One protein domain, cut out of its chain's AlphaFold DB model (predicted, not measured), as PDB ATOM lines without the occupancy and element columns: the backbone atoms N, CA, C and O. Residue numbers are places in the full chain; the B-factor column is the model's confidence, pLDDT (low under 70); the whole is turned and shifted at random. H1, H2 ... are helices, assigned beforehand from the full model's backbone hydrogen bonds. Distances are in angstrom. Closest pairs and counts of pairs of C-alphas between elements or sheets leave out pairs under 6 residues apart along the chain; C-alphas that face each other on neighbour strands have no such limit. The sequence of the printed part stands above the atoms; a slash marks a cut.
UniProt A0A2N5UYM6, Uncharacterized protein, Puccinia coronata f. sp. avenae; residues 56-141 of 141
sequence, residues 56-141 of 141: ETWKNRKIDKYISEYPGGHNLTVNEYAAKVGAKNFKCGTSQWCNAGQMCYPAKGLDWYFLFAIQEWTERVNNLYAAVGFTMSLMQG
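Overview. This is residues 56 to 141 of the 141 residues of an uncharacterized protein of Puccinia coronata f. sp. avenae (UniProt A0A2N5UYM6). Picture one long straight helix, H4, with a small head gathered round its first half and its far end sticking out alone at residues 131 to 139. In the head the short helices H1 and H2 sit to one side of the beginning of H4, H3 sits on another side, and the long loop of residues 85 to 108 folds back beside H4 before the chain enters it. The printed part has 86 residues with four named helices, in the order H1, H2, H3, H4, and no named strand; the class is all helix. The whole is loose, with a radius of gyration of the C-alphas of 15.6 A, and elongated, spanning 51 by 29 by 27 A.

Along the chain. Find C-alpha 109 at (120.512, 61.778, 0.730); from there H4, residues 109 to 139, runs 46.3 A to C-alpha 139 at (97.713, 29.610, 24.963). Go back to C-alpha 56 at (111.300, 67.117, 12.691), where H1, residues 56 to 60, begins; it measures 6.0 A from first to last C-alpha. Next comes H2, residues 63 to 68, 8.6 A long. Further on, look for H3, residues 78 to 84, which measures 9.8 A.

Arrangement. Begin with H4, which touches H2 with residues 110 to 114 alone. The closest C-alphas of the two are those of Ile 63 and Leu 110, 6.8 A apart, and their lines are about perpendicular at 87 degrees. H3 is close to H4 but not clearly touching: the closest C-alphas are those of Ala 82 and Leu 115, 7.2 A apart. H3 and H4 stand at a shallow tilt of 29 degrees and run opposite ways. H1 is close to H2 but not clearly touching, with the C-alphas of Trp 58 and Asp 64 closest at 7.8 A. H1 is apart from H3 and from H4, and H2 is apart from H3. Look at the backbone O and N atoms: in H1, H2, H3 and H4 every O i to N i+4 pair is within hydrogen-bond range. Residues 101 to 102 form a short antiparallel pairing with residues 105 to 106.

Size, cuts and confidence. The C-alphas of Pro 71 and Gly 141, 51.6 A apart, are the two farthest apart in the domain. Residues 131 to 141, of which 131 to 139 belong to H4, stand free; without them the body spans 33 by 28 by 25 A, with a radius of gyration of 12.3 A. The link from H1 to H2 is tight, that from H2 to H3 is short, and that from H3 to H4 is long, with 24 residues. The printed part has no cut, and it ends at Gly 141, the chain's last residue. In the B-factor column the mean pLDDT of the printed part of this model is 94.5, and residue 141 is the one residue under 70.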
ATOM      1  N   GLU A  56     110.903  65.786  13.145       97.06
ATOM      2  CA  GLU A  56     111.300  67.117  12.691       97.06
ATOM      3  C   GLU A  56     112.230  67.034  11.478       97.06
ATOM      4  O   GLU A  56     111.950  67.664  10.458       97.06
ATOM      5  N   THR A  57     113.270  66.197  11.536       95.19
ATOM      6  CA  THR A  57     114.143  65.936  10.382       95.19
ATOM      7  C   THR A  57     113.328  65.451   9.188       95.19
ATOM      8  O   THR A  57     113.513  65.955   8.081       95.19
ATOM      9  N   TRP A  58     112.389  64.528   9.406       95.56
ATOM     10  CA  TRP A  58     111.536  63.979   8.353       95.56
ATOM     11  C   TRP A  58     110.726  65.057   7.627       95.56
ATOM     12  O   TRP A  58     110.761  65.157   6.395       95.56
ATOM     13  N   LYS A  59     110.060  65.926   8.398       97.38
ATOM     14  CA  LYS A  59     109.289  67.062   7.877       97.38
ATOM     15  C   LYS A  59     110.185  68.079   7.174       97.38
ATOM     16  O   LYS A  59     109.902  68.465   6.040       97.38
ATOM     17  N   ASN A  60     111.290  68.476   7.805       96.44
ATOM     18  CA  ASN A  60     112.205  69.494   7.281       96.44
ATOM     19  C   ASN A  60     112.887  69.045   5.982       96.44
ATOM     20  O   ASN A  60     113.125  69.859   5.088       96.44
ATOM     21  N   ARG A  61     113.162  67.743   5.840       94.50
ATOM     22  CA  ARG A  61     113.705  67.139   4.615       94.50
ATOM     23  C   ARG A  61     112.635  66.797   3.571       94.50
ATOM     24  O   ARG A  61     113.002  66.391   2.473       94.50
ATOM     25  N   LYS A  62     111.347  67.015   3.871       97.19
ATOM     26  CA  LYS A  62     110.200  66.788   2.969       97.19
ATOM     27  C   LYS A  62     110.166  65.362   2.404       97.19
ATOM     28  O   LYS A  62     109.897  65.171   1.219       97.19
ATOM     29  N   ILE A  63     110.441  64.369   3.251       96.38
ATOM     30  CA  ILE A  63     110.581  62.975   2.810       96.38
ATOM     31  C   ILE A  63     109.251  62.425   2.274       96.38
ATOM     32  O   ILE A  63     109.256  61.782   1.231       96.38
ATOM     33  N   ASP A  64     108.114  62.767   2.891       97.19
ATOM     34  CA  ASP A  64     106.787  62.366   2.387       97.19
ATOM     35  C   ASP A  64     106.571  62.807   0.934       97.19
ATOM     36  O   ASP A  64     106.159  62.012   0.092       97.19
ATOM     37  N   LYS A  65     106.925  64.063   0.629       97.88
ATOM     38  CA  LYS A  65     106.828  64.629  -0.721       97.88
ATOM     39  C   LYS A  65     107.740  63.891  -1.700       97.88
ATOM     40  O   LYS A  65     107.329  63.573  -2.810       97.88
ATOM     41  N   TYR A  66     108.978  63.619  -1.287       96.81
ATOM     42  CA  TYR A  66     109.936  62.865  -2.095       96.81
ATOM     43  C   TYR A  66     109.416  61.461  -2.438       96.81
ATOM     44  O   TYR A  66     109.515  61.056  -3.592       96.81
ATOM     45  N   ILE A  67     108.814  60.755  -1.475       95.50
ATOM     46  CA  ILE A  67     108.232  59.426  -1.703       95.50
ATOM     47  C   ILE A  67     107.024  59.526  -2.645       95.50
ATOM     48  O   ILE A  67     106.937  58.763  -3.605       95.50
ATOM     49  N   SER A  68     106.108  60.472  -2.408       96.19
ATOM     50  CA  SER A  68     104.878  60.601  -3.203       96.19
ATOM     51  C   SER A  68     105.122  61.030  -4.649       96.19
ATOM     52  O   SER A  68     104.363  60.659  -5.536       96.19
ATOM     53  N   GLU A  69     106.163  61.829  -4.888       96.50
ATOM     54  CA  GLU A  69     106.489  62.375  -6.210       96.50
ATOM     55  C   GLU A  69     107.627  61.608  -6.901       96.50
ATOM     56  O   GLU A  69     108.109  62.036  -7.952       96.50
ATOM     57  N   TYR A  70     108.074  60.477  -6.338       95.56
ATOM     58  CA  TYR A  70     109.176  59.716  -6.916       95.56
ATOM     59  C   TYR A  70     108.824  59.242  -8.341       95.56
ATOM     60  O   TYR A  70     107.799  58.575  -8.530       95.56
ATOM     61  N   PRO A  71     109.659  59.525  -9.361       95.12
ATOM     62  CA  PRO A  71     109.357  59.167 -10.743       95.12
ATOM     63  C   PRO A  71     109.133  57.664 -10.934       95.12
ATOM     64  O   PRO A  71     110.023  56.841 -10.714       95.12
ATOM     65  N   GLY A  72     107.924  57.303 -11.369       94.06
ATOM     66  CA  GLY A  72     107.522  55.906 -11.543       94.06
ATOM     67  C   GLY A  72     107.324  55.136 -10.233       94.06
ATOM     68  O   GLY A  72     107.205  53.916 -10.287       94.06
ATOM     69  N   GLY A  73     107.279  55.813  -9.077       93.25
ATOM     70  CA  GLY A  73     107.186  55.196  -7.748       93.25
ATOM     71  C   GLY A  73     105.997  54.245  -7.585       93.25
ATOM     72  O   GLY A  73     106.132  53.199  -6.965       93.25
ATOM     73  N   HIS A  74     104.863  54.541  -8.226       93.31
ATOM     74  CA  HIS A  74     103.682  53.666  -8.214       93.31
ATOM     75  C   HIS A  74     103.885  52.314  -8.916       93.31
ATOM     76  O   HIS A  74     103.168  51.365  -8.614       93.31
ATOM     77  N   ASN A  75     104.860  52.217  -9.822       96.00
ATOM     78  CA  ASN A  75     105.175  51.006 -10.586       96.00
ATOM     79  C   ASN A  75     106.501  50.373 -10.130       96.00
ATOM     80  O   ASN A  75     107.106  49.606 -10.876       96.00
ATOM     81  N   LEU A  76     106.989  50.746  -8.946       94.50
ATOM     82  CA  LEU A  76     108.268  50.322  -8.393       94.50
ATOM     83  C   LEU A  76     108.037  49.531  -7.111       94.50
ATOM     84  O   LEU A  76     107.421  50.015  -6.164       94.50
ATOM     85  N   THR A  77     108.590  48.326  -7.045       94.19
ATOM     86  CA  THR A  77     108.729  47.624  -5.770       94.19
ATOM     87  C   THR A  77     109.871  48.232  -4.952       94.19
ATOM     88  O   THR A  77     110.811  48.822  -5.491       94.19
ATOM     89  N   VAL A  78     109.839  48.030  -3.632       93.81
ATOM     90  CA  VAL A  78     110.925  48.454  -2.729       93.81
ATOM     91  C   VAL A  78     112.279  47.875  -3.154       93.81
ATOM     92  O   VAL A  78     113.280  48.585  -3.129       93.81
ATOM     93  N   ASN A  79     112.317  46.611  -3.584       94.31
ATOM     94  CA  ASN A  79     113.558  45.949  -3.993       94.31
ATOM     95  C   ASN A  79     114.130  46.555  -5.286       94.31
ATOM     96  O   ASN A  79     115.337  46.770  -5.387       94.31
ATOM     97  N   GLU A  80     113.277  46.857  -6.269       95.75
ATOM     98  CA  GLU A  80     113.698  47.521  -7.509       95.75
ATOM     99  C   GLU A  80     114.177  48.946  -7.246       95.75
ATOM    100  O   GLU A  80     115.202  49.365  -7.788       95.75
ATOM    101  N   TYR A  81     113.469  49.679  -6.384       96.19
ATOM    102  CA  TYR A  81     113.901  50.989  -5.919       96.19
ATOM    103  C   TYR A  81     115.280  50.906  -5.251       96.19
ATOM    104  O   TYR A  81     116.200  51.625  -5.642       96.19
ATOM    105  N   ALA A  82     115.462  49.983  -4.305       96.44
ATOM    106  CA  ALA A  82     116.716  49.821  -3.585       96.44
ATOM    107  C   ALA A  82     117.877  49.472  -4.528       96.44
ATOM    108  O   ALA A  82     118.952  50.064  -4.442       96.44
ATOM    109  N   ALA A  83     117.646  48.582  -5.498       95.81
ATOM    110  CA  ALA A  83     118.625  48.264  -6.531       95.81
ATOM    111  C   ALA A  83     118.991  49.488  -7.393       95.81
ATOM    112  O   ALA A  83     120.174  49.673  -7.695       95.81
ATOM    113  N   LYS A  84     118.013  50.337  -7.754       95.38
ATOM    114  CA  LYS A  84     118.241  51.583  -8.512       95.38
ATOM    115  C   LYS A  84     119.124  52.575  -7.758       95.38
ATOM    116  O   LYS A  84     119.972  53.207  -8.380       95.38
ATOM    117  N   VAL A  85     118.967  52.684  -6.438       95.06
ATOM    118  CA  VAL A  85     119.754  53.606  -5.596       95.06
ATOM    119  C   VAL A  85     121.047  52.982  -5.047       95.06
ATOM    120  O   VAL A  85     121.682  53.546  -4.163       95.06
ATOM    121  N   GLY A  86     121.457  51.822  -5.577       94.88
ATOM    122  CA  GLY A  86     122.729  51.158  -5.261       94.88
ATOM    123  C   GLY A  86     122.652  50.095  -4.160       94.88
ATOM    124  O   GLY A  86     123.568  49.284  -4.019       94.88
ATOM    125  N   ALA A  87     121.546  50.018  -3.425       96.62
ATOM    126  CA  ALA A  87     121.316  49.088  -2.323       96.62
ATOM    127  C   ALA A  87     120.799  47.717  -2.804       96.62
ATOM    128  O   ALA A  87     119.754  47.233  -2.381       96.62
ATOM    129  N   LYS A  88     121.540  47.051  -3.697       94.56
ATOM    130  CA  LYS A  88     121.110  45.794  -4.355       94.56
ATOM    131  C   LYS A  88     120.823  44.626  -3.400       94.56
ATOM    132  O   LYS A  88     120.072  43.721  -3.751       94.56
ATOM    133  N   ASN A  89     121.422  44.640  -2.210       92.19
ATOM    134  CA  ASN A  89     121.245  43.603  -1.187       92.19
ATOM    135  C   ASN A  89     120.138  43.937  -0.177       92.19
ATOM    136  O   ASN A  89     119.918  43.181   0.766       92.19
ATOM    137  N   PHE A  90     119.449  45.062  -0.350       95.56
ATOM    138  CA  PHE A  90     118.386  45.494   0.541       95.56
ATOM    139  C   PHE A  90     117.103  44.709   0.247       95.56
ATOM    140  O   PHE A  90     116.410  44.976  -0.734       95.56
ATOM    141  N   LYS A  91     116.814  43.707   1.082       92.00
ATOM    142  CA  LYS A  91     115.630  42.846   0.977       92.00
ATOM    143  C   LYS A  91     114.879  42.847   2.303       92.00
ATOM    144  O   LYS A  91     115.314  42.202   3.249       92.00
ATOM    145  N   CYS A  92     113.772  43.576   2.374       93.31
ATOM    146  CA  CYS A  92     112.952  43.690   3.582       93.31
ATOM    147  C   CYS A  92     111.648  42.889   3.468       93.31
ATOM    148  O   CYS A  92     111.164  42.630   2.366       93.31
ATOM    149  N   GLY A  93     111.048  42.547   4.608       89.25
ATOM    150  CA  GLY A  93     109.763  41.856   4.676       89.25
ATOM    151  C   GLY A  93     109.524  41.181   6.024       89.25
ATOM    152  O   GLY A  93     110.377  41.210   6.913       89.25
ATOM    153  N   THR A  94     108.365  40.540   6.167       87.31
ATOM    154  CA  THR A  94     108.048  39.756   7.364       87.31
ATOM    155  C   THR A  94     109.065  38.636   7.555       87.31
ATOM    156  O   THR A  94     109.369  37.899   6.617       87.31
ATOM    157  N   SER A  95     109.595  38.522   8.771       87.31
ATOM    158  CA  SER A  95     110.649  37.572   9.143       87.31
ATOM    159  C   SER A  95     111.933  37.703   8.308       87.31
ATOM    160  O   SER A  95     112.739  36.777   8.261       87.31
ATOM    161  N   GLN A  96     112.136  38.846   7.649       90.19
ATOM    162  CA  GLN A  96     113.358  39.200   6.930       90.19
ATOM    163  C   GLN A  96     114.034  40.374   7.631       90.19
ATOM    164  O   GLN A  96     113.365  41.245   8.180       90.19
ATOM    165  N   TRP A  97     115.358  40.438   7.557       91.06
ATOM    166  CA  TRP A  97     116.117  41.589   8.028       91.06
ATOM    167  C   TRP A  97     116.780  42.290   6.848       91.06
ATOM    168  O   TRP A  97     117.240  41.642   5.907       91.06
ATOM    169  N   CYS A  98     116.848  43.613   6.908       95.38
ATOM    170  CA  CYS A  98     117.481  44.423   5.882       95.38
ATOM    171  C   CYS A  98     118.360  45.508   6.490       95.38
ATOM    172  O   CYS A  98     118.184  45.893   7.641       95.38
ATOM    173  N   ASN A  99     119.320  45.983   5.694       95.38
ATOM    174  CA  ASN A  99     120.298  46.976   6.114       95.38
ATOM    175  C   ASN A  99     120.455  48.062   5.054       95.38
ATOM    176  O   ASN A  99     120.977  47.797   3.968       95.38
ATOM    177  N   ALA A 100     120.029  49.278   5.376       95.50
ATOM    178  CA  ALA A 100     120.176  50.452   4.523       95.50
ATOM    179  C   ALA A 100     121.632  50.942   4.428       95.50
ATOM    180  O   ALA A 100     121.927  51.788   3.588       95.50
ATOM    181  N   GLY A 101     122.534  50.407   5.256       93.81
ATOM    182  CA  GLY A 101     123.939  50.786   5.320       93.81
ATOM    183  C   GLY A 101     124.154  52.155   5.959       93.81
ATOM    184  O   GLY A 101     123.273  52.725   6.604       93.81
ATOM    185  N   GLN A 102     125.353  52.691   5.774       93.00
ATOM    186  CA  GLN A 102     125.681  54.050   6.195       93.00
ATOM    187  C   GLN A 102     125.188  55.052   5.145       93.00
ATOM    188  O   GLN A 102     125.059  54.738   3.961       93.00
ATOM    189  N   MET A 103     124.916  56.287   5.554       92.31
ATOM    190  CA  MET A 103     124.604  57.350   4.600       92.31
ATOM    191  C   MET A 103     125.780  57.510   3.618       92.31
ATOM    192  O   MET A 103     126.938  57.512   4.022       92.31
ATOM    193  N   CYS A 104     125.479  57.612   2.322       92.75
ATOM    194  CA  CYS A 104     126.408  57.540   1.181       92.75
ATOM    195  C   CYS A 104     126.953  56.155   0.809       92.75
ATOM    196  O   CYS A 104     127.611  56.045  -0.227       92.75
ATOM    197  N   TYR A 105     126.646  55.099   1.566       93.62
ATOM    198  CA  TYR A 105     126.993  53.732   1.186       93.62
ATOM    199  C   TYR A 105     125.989  52.698   1.731       93.62
ATOM    200  O   TYR A 105     126.029  52.369   2.920       93.62
ATOM    201  N   PRO A 106     125.142  52.088   0.884       94.50
ATOM    202  CA  PRO A 106     125.103  52.160  -0.584       94.50
ATOM    203  C   PRO A 106     124.311  53.338  -1.179       94.50
ATOM    204  O   PRO A 106     124.513  53.656  -2.347       94.50
ATOM    205  N   ALA A 107     123.417  53.967  -0.413       94.38
ATOM    206  CA  ALA A 107     122.535  55.042  -0.881       94.38
ATOM    207  C   ALA A 107     122.852  56.365  -0.171       94.38
ATOM    208  O   ALA A 107     123.444  56.370   0.907       94.38
ATOM    209  N   LYS A 108     122.456  57.501  -0.752       93.69
ATOM    210  CA  LYS A 108     122.753  58.846  -0.228       93.69
ATOM    211  C   LYS A 108     121.498  59.701  -0.109       93.69
ATOM    212  O   LYS A 108     120.500  59.447  -0.775       93.69
ATOM    213  N   GLY A 109     121.573  60.772   0.677       93.56
ATOM    214  CA  GLY A 109     120.512  61.778   0.730       93.56
ATOM    215  C   GLY A 109     119.151  61.190   1.112       93.56
ATOM    216  O   GLY A 109     119.055  60.349   2.003       93.56
ATOM    217  N   LEU A 110     118.098  61.642   0.425       95.25
ATOM    218  CA  LEU A 110     116.723  61.185   0.653       95.25
ATOM    219  C   LEU A 110     116.541  59.691   0.359       95.25
ATOM    220  O   LEU A 110     115.710  59.061   1.010       95.25
ATOM    221  N   ASP A 111     117.352  59.121  -0.539       96.19
ATOM    222  CA  ASP A 111     117.268  57.697  -0.848       96.19
ATOM    223  C   ASP A 111     117.627  56.844   0.374       96.19
ATOM    224  O   ASP A 111     116.921  55.901   0.728       96.19
ATOM    225  N   TRP A 112     118.698  57.225   1.076       96.31
ATOM    226  CA  TRP A 112     119.098  56.555   2.310       96.31
ATOM    227  C   TRP A 112     118.046  56.709   3.409       96.31
ATOM    228  O   TRP A 112     117.718  55.721   4.055       96.31
ATOM    229  N   TYR A 113     117.464  57.903   3.593       96.62
ATOM    230  CA  TYR A 113     116.405  58.087   4.595       96.62
ATOM    231  C   TYR A 113     115.197  57.190   4.329       96.62
ATOM    232  O   TYR A 113     114.623  56.649   5.273       96.62
ATOM    233  N   PHE A 114     114.805  57.029   3.065       96.31
ATOM    234  CA  PHE A 114     113.687  56.165   2.715       96.31
ATOM    235  C   PHE A 114     114.017  54.685   2.948       96.31
ATOM    236  O   PHE A 114     113.233  53.989   3.590       96.31
ATOM    237  N   LEU A 115     115.196  54.210   2.526       97.00
ATOM    238  CA  LEU A 115     115.631  52.838   2.823       97.00
ATOM    239  C   LEU A 115     115.742  52.584   4.331       97.00
ATOM    240  O   LEU A 115     115.280  51.557   4.821       97.00
ATOM    241  N   PHE A 116     116.300  53.527   5.086       96.75
ATOM    242  CA  PHE A 116     116.411  53.420   6.537       96.75
ATOM    243  C   PHE A 116     115.029  53.368   7.206       96.75
ATOM    244  O   PHE A 116     114.799  52.540   8.081       96.75
ATOM    245  N   ALA A 117     114.059  54.160   6.733       96.81
ATOM    246  CA  ALA A 117     112.681  54.092   7.220       96.81
ATOM    247  C   ALA A 117     112.050  52.705   7.019       96.81
ATOM    248  O   ALA A 117     111.374  52.191   7.909       96.81
ATOM    249  N   ILE A 118     112.284  52.086   5.859       96.88
ATOM    250  CA  ILE A 118     111.783  50.740   5.557       96.88
ATOM    251  C   ILE A 118     112.457  49.693   6.452       96.88
ATOM    252  O   ILE A 118     111.780  48.777   6.925       96.88
ATOM    253  N   GLN A 119     113.762  49.825   6.705       97.25
ATOM    254  CA  GLN A 119     114.483  48.967   7.647       97.25
ATOM    255  C   GLN A 119     113.845  49.021   9.040       97.25
ATOM    256  O   GLN A 119     113.456  47.981   9.571       97.25
ATOM    257  N   GLU A 120     113.676  50.219   9.603       95.81
ATOM    258  CA  GLU A 120     113.106  50.396  10.945       95.81
ATOM    259  C   GLU A 120     111.654  49.903  11.027       95.81
ATOM    260  O   GLU A 120     111.248  49.275  12.007       95.81
ATOM    261  N   TRP A 121     110.863  50.120   9.971       95.62
ATOM    262  CA  TRP A 121     109.510  49.572   9.877       95.62
ATOM    263  C   TRP A 121     109.504  48.041   9.893       95.62
ATOM    264  O   TRP A 121     108.720  47.424  10.615       95.62
ATOM    265  N   THR A 122     110.394  47.426   9.117       96.31
ATOM    266  CA  THR A 122     110.520  45.967   9.023       96.31
ATOM    267  C   THR A 122     110.888  45.367  10.375       96.31
ATOM    268  O   THR A 122     110.229  44.434  10.832       96.31
ATOM    269  N   GLU A 123     111.872  45.953  11.055       96.19
ATOM    270  CA  GLU A 123     112.282  45.552  12.402       96.19
ATOM    271  C   GLU A 123     111.119  45.664  13.399       96.19
ATOM    272  O   GLU A 123     110.822  44.731  14.150       96.19
ATOM    273  N   ARG A 124     110.384  46.783  13.377       96.06
ATOM    274  CA  ARG A 124     109.228  47.008  14.255       96.06
ATOM    275  C   ARG A 124     108.133  45.962  14.050       96.06
ATOM    276  O   ARG A 124     107.593  45.441  15.028       96.06
ATOM    277  N   VAL A 125     107.799  45.673  12.797       96.44
ATOM    278  CA  VAL A 125     106.753  44.713  12.433       96.44
ATOM    279  C   VAL A 125     107.182  43.283  12.758       96.44
ATOM    280  O   VAL A 125     106.384  42.525  13.302       96.44
ATOM    281  N   ASN A 126     108.442  42.921  12.526       96.56
ATOM    282  CA  ASN A 126     108.961  41.598  12.877       96.56
ATOM    283  C   ASN A 126     108.972  41.355  14.383       96.56
ATOM    284  O   ASN A 126     108.559  40.285  14.829       96.56
ATOM    285  N   ASN A 127     109.356  42.359  15.170       96.25
ATOM    286  CA  ASN A 127     109.274  42.285  16.626       96.25
ATOM    287  C   ASN A 127     107.828  42.108  17.108       96.25
ATOM    288  O   ASN A 127     107.569  41.340  18.035       96.25
ATOM    289  N   LEU A 128     106.864  42.761  16.450       96.50
ATOM    290  CA  LEU A 128     105.448  42.553  16.740       96.50
ATOM    291  C   LEU A 128     104.993  41.128  16.383       96.50
ATOM    292  O   LEU A 128     104.337  40.483  17.199       96.50
ATOM    293  N   TYR A 129     105.363  40.616  15.206       95.69
ATOM    294  CA  TYR A 129     105.059  39.238  14.807       95.69
ATOM    295  C   TYR A 129     105.639  38.214  15.787       95.69
ATOM    296  O   TYR A 129     104.941  37.274  16.170       95.69
ATOM    297  N   ALA A 130     106.879  38.415  16.235       95.25
ATOM    298  CA  ALA A 130     107.521  37.557  17.226       95.25
ATOM    299  C   ALA A 130     106.769  37.573  18.566       95.25
ATOM    300  O   ALA A 130     106.501  36.512  19.131       95.25
ATOM    301  N   ALA A 131     106.367  38.754  19.047       96.44
ATOM    302  CA  ALA A 131     105.604  38.888  20.286       96.44
ATOM    303  C   ALA A 131     104.242  38.179  20.211       96.44
ATOM    304  O   ALA A 131     103.881  37.437  21.123       96.44
ATOM    305  N   VAL A 132     103.507  38.352  19.107       96.25
ATOM    306  CA  VAL A 132     102.220  37.671  18.894       96.25
ATOM    307  C   VAL A 132     102.406  36.155  18.830       96.25
ATOM    308  O   VAL A 132     101.657  35.421  19.475       96.25
ATOM    309  N   GLY A 133     103.421  35.678  18.101       95.12
ATOM    310  CA  GLY A 133     103.748  34.253  18.024       95.12
ATOM    311  C   GLY A 133     104.057  33.653  19.395       95.12
ATOM    312  O   GLY A 133     103.538  32.589  19.738       95.12
ATOM    313  N   PHE A 134     104.825  34.372  20.217       96.25
ATOM    314  CA  PHE A 134     105.102  33.977  21.594       96.25
ATOM    315  C   PHE A 134     103.819  33.885  22.429       96.25
ATOM    316  O   PHE A 134     103.572  32.850  23.045       96.25
ATOM    317  N   THR A 135     102.956  34.905  22.409       96.94
ATOM    318  CA  THR A 135     101.690  34.875  23.159       96.94
ATOM    319  C   THR A 135     100.801  33.699  22.759       96.94
ATOM    320  O   THR A 135     100.244  33.036  23.629       96.94
ATOM    321  N   MET A 136     100.701  33.390  21.464       96.75
ATOM    322  CA  MET A 136      99.905  32.251  20.991       96.75
ATOM    323  C   MET A 136     100.461  30.907  21.466       96.75
ATOM    324  O   MET A 136      99.684  30.016  21.800       96.75
ATOM    325  N   SER A 137     101.788  30.767  21.546       95.88
ATOM    326  CA  SER A 137     102.423  29.543  22.052       95.88
ATOM    327  C   SER A 137     102.090  29.261  23.520       95.88
ATOM    328  O   SER A 137     101.968  28.103  23.905       95.88
ATOM    329  N   LEU A 138     101.857  30.309  24.321       95.81
ATOM    330  CA  LEU A 138     101.453  30.182  25.724       95.81
ATOM    331  C   LEU A 138      99.997  29.735  25.895       95.81
ATOM    332  O   LEU A 138      99.654  29.203  26.941       95.81
ATOM    333  N   MET A 139      99.134  29.982  24.905       93.88
ATOM    334  CA  MET A 139      97.713  29.610  24.963       93.88
ATOM    335  C   MET A 139      97.445  28.173  24.505       93.88
ATOM    336  O   MET A 139      96.367  27.646  24.756       93.88
ATOM    337  N   GLN A 140      98.387  27.567  23.779       81.88
ATOM    338  CA  GLN A 140      98.256  26.212  23.234       81.88
ATOM    339  C   GLN A 140      98.836  25.127  24.160       81.88
ATOM    340  O   GLN A 140      98.734  23.947  23.823       81.88
ATOM    341  N   GLY A 141      99.446  25.514  25.286       58.38
ATOM    342  CA  GLY A 141      99.926  24.616  26.345       58.38
ATOM    343  C   GLY A 141      98.994  24.614  27.545       58.38
ATOM    344  O   GLY A 141      98.890  23.541  28.178       58.38
TER     345      GLY A 141